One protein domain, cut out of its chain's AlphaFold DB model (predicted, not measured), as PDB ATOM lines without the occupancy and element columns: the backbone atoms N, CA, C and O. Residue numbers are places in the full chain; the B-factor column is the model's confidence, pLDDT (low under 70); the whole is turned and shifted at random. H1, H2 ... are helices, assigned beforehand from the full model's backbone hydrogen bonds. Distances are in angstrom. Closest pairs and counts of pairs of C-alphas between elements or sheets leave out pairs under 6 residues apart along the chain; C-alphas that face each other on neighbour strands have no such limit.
ATOM      1  N   ASP A   9     149.139 176.801  75.021       93.44
ATOM      2  CA  ASP A   9     148.952 175.654  75.902       93.44
ATOM      3  C   ASP A   9     147.710 175.877  76.775       93.44
ATOM      4  O   ASP A   9     147.773 176.499  77.837       93.44
ATOM      5  N   GLU A  10     146.565 175.382  76.305       94.25
ATOM      6  CA  GLU A  10     145.288 175.494  77.022       94.25
ATOM      7  C   GLU A  10     145.346 174.847  78.418       94.25
ATOM      8  O   GLU A  10     144.788 175.391  79.367       94.25
ATOM      9  N   LYS A  11     146.107 173.757  78.609       92.81
ATOM     10  CA  LYS A  11     146.242 173.118  79.933       92.81
ATOM     11  C   LYS A  11     147.005 174.004  80.911       92.81
ATOM     12  O   LYS A  11     146.664 174.067  82.094       92.81
ATOM     13  N   TYR A  12     148.054 174.670  80.432       92.44
ATOM     14  CA  TYR A  12     148.805 175.622  81.242       92.44
ATOM     15  C   TYR A  12     147.945 176.837  81.615       92.44
ATOM     16  O   TYR A  12     147.949 177.254  82.774       92.44
ATOM     17  N   ILE A  13     147.159 177.356  80.666       93.31
ATOM     18  CA  ILE A  13     146.225 178.468  80.897       93.31
ATOM     19  C   ILE A  13     145.162 178.084  81.933       93.31
ATOM     20  O   ILE A  13     144.963 178.823  82.897       93.31
ATOM     21  N   ASP A  14     144.535 176.915  81.795       95.62
ATOM     22  CA  ASP A  14     143.541 176.426  82.754       95.62
ATOM     23  C   ASP A  14     144.130 176.297  84.167       95.62
ATOM     24  O   ASP A  14     143.494 176.676  85.156       95.62
ATOM     25  N   SER A  15     145.380 175.829  84.277       94.75
ATOM     26  CA  SER A  15     146.088 175.760  85.559       94.75
ATOM     27  C   SER A  15     146.316 177.142  86.180       94.75
ATOM     28  O   SER A  15     146.172 177.288  87.397       94.75
ATOM     29  N   LEU A  16     146.649 178.158  85.376       95.69
ATOM     30  CA  LEU A  16     146.811 179.533  85.856       95.69
ATOM     31  C   LEU A  16     145.484 180.114  86.346       95.69
ATOM     32  O   LEU A  16     145.432 180.625  87.461       95.69
ATOM     33  N   ILE A  17     144.404 179.956  85.576       95.62
ATOM     34  CA  ILE A  17     143.066 180.429  85.961       95.62
ATOM     35  C   ILE A  17     142.625 179.794  87.283       95.62
ATOM     36  O   ILE A  17     142.038 180.463  88.135       95.62
ATOM     37  N   GLN A  18     142.901 178.502  87.479       94.50
ATOM     38  CA  GLN A  18     142.551 177.820  88.721       94.50
ATOM     39  C   GLN A  18     143.328 178.382  89.921       94.50
ATOM     40  O   GLN A  18     142.722 178.697  90.947       94.50
ATOM     41  N   LYS A  19     144.639 178.600  89.772       93.19
ATOM     42  CA  LYS A  19     145.469 179.228  90.812       93.19
ATOM     43  C   LYS A  19     145.036 180.661  91.118       93.19
ATOM     44  O   LYS A  19     145.025 181.058  92.278       93.19
ATOM     45  N   GLU A  20     144.651 181.433  90.103       95.12
ATOM     46  CA  GLU A  20     144.138 182.797  90.282       95.12
ATOM     47  C   GLU A  20     142.824 182.816  91.067       95.12
ATOM     48  O   GLU A  20     142.648 183.658  91.947       95.12
ATOM     49  N   LYS A  21     141.914 181.869  90.799       94.56
ATOM     50  CA  LYS A  21     140.666 181.722  91.563       94.56
ATOM     51  C   LYS A  21     140.931 181.382  93.026       94.56
ATOM     52  O   LYS A  21     140.318 181.986  93.903       94.56
ATOM     53  N   GLU A  22     141.833 180.438  93.285       92.00
ATOM     54  CA  GLU A  22     142.234 180.054  94.644       92.00
ATOM     55  C   GLU A  22     142.860 181.236  95.387       92.00
ATOM     56  O   GLU A  22     142.438 181.563  96.496       92.00
ATOM     57  N   PHE A  23     143.787 181.946  94.739       91.56
ATOM     58  CA  PHE A  23     144.385 183.162  95.283       91.56
ATOM     59  C   PHE A  23     143.328 184.227  95.602       91.56
ATOM     60  O   PHE A  23     143.320 184.785  96.700       91.56
ATOM     61  N   TRP A  24     142.410 184.502  94.669       94.56
ATOM     62  CA  TRP A  24     141.372 185.509  94.873       94.56
ATOM     63  C   TRP A  24     140.431 185.141  96.022       94.56
ATOM     64  O   TRP A  24     140.081 186.007  96.823       94.56
ATOM     65  N   LEU A  25     140.083 183.859  96.162       93.88
ATOM     66  CA  LEU A  25     139.298 183.377  97.293       93.88
ATOM     67  C   LEU A  25     140.022 183.639  98.620       93.88
ATOM     68  O   LEU A  25     139.413 184.212  99.521       93.88
ATOM     69  N   SER A  26     141.315 183.309  98.721       91.31
ATOM     70  CA  SER A  26     142.124 183.593  99.916       91.31
ATOM     71  C   SER A  26     142.164 185.085 100.253       91.31
ATOM     72  O   SER A  26     142.055 185.460 101.422       91.31
ATOM     73  N   VAL A  27     142.248 185.958  99.241       92.56
ATOM     74  CA  VAL A  27     142.169 187.416  99.429       92.56
ATOM     75  C   VAL A  27     140.802 187.826  99.983       92.56
ATOM     76  O   VAL A  27     140.735 188.594 100.947       92.56
ATOM     77  N   GLN A  28     139.708 187.302  99.422       95.88
ATOM     78  CA  GLN A  28     138.347 187.616  99.869       95.88
ATOM     79  C   GLN A  28     138.072 187.138 101.299       95.88
ATOM     80  O   GLN A  28     137.448 187.861 102.077       95.88
ATOM     81  N   THR A  29     138.560 185.953 101.668       95.06
ATOM     82  CA  THR A  29     138.392 185.383 103.013       95.06
ATOM     83  C   THR A  29     139.415 185.902 104.017       95.06
ATOM     84  O   THR A  29     139.320 185.575 105.198       95.06
ATOM     85  N   ARG A  30     140.378 186.726 103.575       90.50
ATOM     86  CA  ARG A  30     141.529 187.176 104.375       90.50
ATOM     87  C   ARG A  30     142.320 186.005 104.963       90.50
ATOM     88  O   ARG A  30     142.877 186.111 106.055       90.50
ATOM     89  N   THR A  31     142.361 184.893 104.237       90.00
ATOM     90  CA  THR A  31     143.162 183.728 104.599       90.00
ATOM     91  C   THR A  31     144.596 183.992 104.181       90.00
ATOM     92  O   THR A  31     144.874 184.276 103.014       90.00
ATOM     93  N   TRP A  32     145.505 183.918 105.144       84.62
ATOM     94  CA  TRP A  32     146.924 184.074 104.871       84.62
ATOM     95  C   TRP A  32     147.431 182.868 104.061       84.62
ATOM     96  O   TRP A  32     147.003 181.750 104.348       84.62
ATOM     97  N   PRO A  33     148.285 183.064 103.038       86.06
ATOM     98  CA  PRO A  33     148.905 181.937 102.351       86.06
ATOM     99  C   PRO A  33     149.827 181.175 103.309       86.06
ATOM    100  O   PRO A  33     150.333 181.738 104.281       86.06
ATOM    101  N   GLU A  34     150.072 179.901 103.013       88.06
ATOM    102  CA  GLU A  34     151.075 179.125 103.741       88.06
ATOM    103  C   GLU A  34     152.464 179.773 103.591       88.06
ATOM    104  O   GLU A  34     152.818 180.198 102.482       88.06
ATOM    105  N   PRO A  35     153.265 179.863 104.670       91.06
ATOM    106  CA  PRO A  35     154.617 180.389 104.578       91.06
ATOM    107  C   PRO A  35     155.464 179.546 103.621       91.06
ATOM    108  O   PRO A  35     155.575 178.330 103.773       91.06
ATOM    109  N   ASP A  36     156.108 180.201 102.661       91.62
ATOM    110  CA  ASP A  36     157.078 179.566 101.775       91.62
ATOM    111  C   ASP A  36     158.529 179.876 102.196       91.62
ATOM    112  O   ASP A  36     158.799 180.641 103.122       91.62
ATOM    113  N   GLY A  37     159.493 179.268 101.499       91.12
ATOM    114  CA  GLY A  37     160.925 179.506 101.714       91.12
ATOM    115  C   GLY A  37     161.464 180.786 101.061       91.12
ATOM    116  O   GLY A  37     162.676 180.895 100.863       91.12
ATOM    117  N   SER A  38     160.602 181.719 100.642       94.62
ATOM    118  CA  SER A  38     161.020 182.922  99.921       94.62
ATOM    119  C   SER A  38     161.442 184.057 100.859       94.62
ATOM    120  O   SER A  38     160.944 184.216 101.975       94.62
ATOM    121  N   LYS A  39     162.326 184.931 100.359       94.25
ATOM    122  CA  LYS A  39     162.703 186.167 101.066       94.25
ATOM    123  C   LYS A  39     161.520 187.119 101.261       94.25
ATOM    124  O   LYS A  39     161.500 187.862 102.233       94.25
ATOM    125  N   ALA A  40     160.540 187.093 100.355       92.62
ATOM    126  CA  ALA A  40     159.362 187.951 100.442       92.62
ATOM    127  C   ALA A  40     158.494 187.585 101.655       92.62
ATOM    128  O   ALA A  40     158.074 188.471 102.399       92.62
ATOM    129  N   THR A  41     158.289 186.287 101.897       93.56
ATOM    130  CA  THR A  41     157.588 185.794 103.091       93.56
ATOM    131  C   THR A  41     158.349 186.147 104.367       93.56
ATOM    132  O   THR A  41     157.746 186.642 105.320       93.56
ATOM    133  N   GLU A  42     159.676 185.981 104.379       93.44
ATOM    134  CA  GLU A  42     160.520 186.370 105.518       93.44
ATOM    135  C   GLU A  42     160.395 187.872 105.847       93.44
ATOM    136  O   GLU A  42     160.145 188.246 106.997       93.44
ATOM    137  N   GLU A  43     160.520 188.743 104.841       93.56
ATOM    138  CA  GLU A  43     160.389 190.195 105.001       93.56
ATOM    139  C   GLU A  43     158.985 190.601 105.455       93.56
ATOM    140  O   GLU A  43     158.839 191.456 106.333       93.56
ATOM    141  N   TYR A  44     157.948 189.965 104.909       93.06
ATOM    142  CA  TYR A  44     156.577 190.232 105.316       93.06
ATOM    143  C   TYR A  44     156.341 189.859 106.785       93.06
ATOM    144  O   TYR A  44     155.829 190.686 107.541       93.06
ATOM    145  N   ILE A  45     156.755 188.662 107.224       94.50
ATOM    146  CA  ILE A  45     156.619 188.227 108.628       94.50
ATOM    147  C   ILE A  45     157.377 189.183 109.558       94.50
ATOM    148  O   ILE A  45     156.865 189.558 110.618       94.50
ATOM    149  N   LYS A  46     158.571 189.631 109.153       93.88
ATOM    150  CA  LYS A  46     159.365 190.617 109.899       93.88
ATOM    151  C   LYS A  46     158.639 191.959 110.046       93.88
ATOM    152  O   LYS A  46     158.686 192.547 111.124       93.88
ATOM    153  N   ASN A  47     157.969 192.429 108.996       93.12
ATOM    154  CA  ASN A  47     157.203 193.678 109.018       93.12
ATOM    155  C   ASN A  47     155.897 193.555 109.810       93.12
ATOM    156  O   ASN A  47     155.487 194.516 110.456       93.12
ATOM    157  N   LEU A  48     155.259 192.380 109.785       93.75
ATOM    158  CA  LEU A  48     154.038 192.110 110.540       93.75
ATOM    159  C   LEU A  48     154.310 192.044 112.049       93.75
ATOM    160  O   LEU A  48     153.510 192.528 112.849       93.75
ATOM    161  N   TYR A  49     155.464 191.496 112.442       94.31
ATOM    162  CA  TYR A  49     155.849 191.326 113.842       94.31
ATOM    163  C   TYR A  49     157.218 191.957 114.158       94.31
ATOM    164  O   TYR A  49     158.157 191.237 114.511       94.31
ATOM    165  N   PRO A  50     157.357 193.294 114.098       94.12
ATOM    166  CA  PRO A  50     158.657 193.965 114.166       94.12
ATOM    167  C   PRO A  50     159.287 193.959 115.566       94.12
ATOM    168  O   PRO A  50     160.512 194.002 115.691       94.12
ATOM    169  N   LEU A  51     158.469 193.882 116.623       95.50
ATOM    170  CA  LEU A  51     158.894 193.910 118.026       95.50
ATOM    171  C   LEU A  51     158.312 192.726 118.807       95.50
ATOM    172  O   LEU A  51     157.278 192.166 118.446       95.50
TER     173      LEU A  51
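What this domain is: This is residues 9 to 51 of the 153 residues of an uncharacterized protein of Thermoanaerobacterales bacterium (UniProt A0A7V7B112). The model is a zigzag: the long helix H1 runs one way, an outstretched link folds back, and the shorter helix H2 runs on in nearly the same direction as H1. There is no common core, and residues 9 to 22, 24 to 30 and 46 to 51 stand free. The printed part has 43 residues with two named helices, H1 then H2, and no named strand; its class is all helix. It is only just extended, close to loose, with a radius of gyration of the C-alphas of 14.0 A, and its C-alphas span 47 by 23 by 11 A, a rod.

How they stand to each other: Start with H1, residues 10 to 29, and go on to H2, residues 39 to 48: they are apart, with no C-alpha of the one within 8 A of the other. In H1 and H2 every O i to N i+4 pair is within hydrogen-bond range.

Where its parts are: Find C-alpha 10 at (145.288, 175.494, 77.022); from there H1 runs 28.7 A to C-alpha 29. H2 runs 14.1 A, from C-alpha 39 to C-alpha 48 at (154.038, 192.110, 110.540).

The domain as a whole: The two C-alphas farthest apart, those of Asp 9 and Leu 51, are 47.0 A apart. The 9-residue link is short, the printed part has no cut, and no printed residue is under 70 in pLDDT.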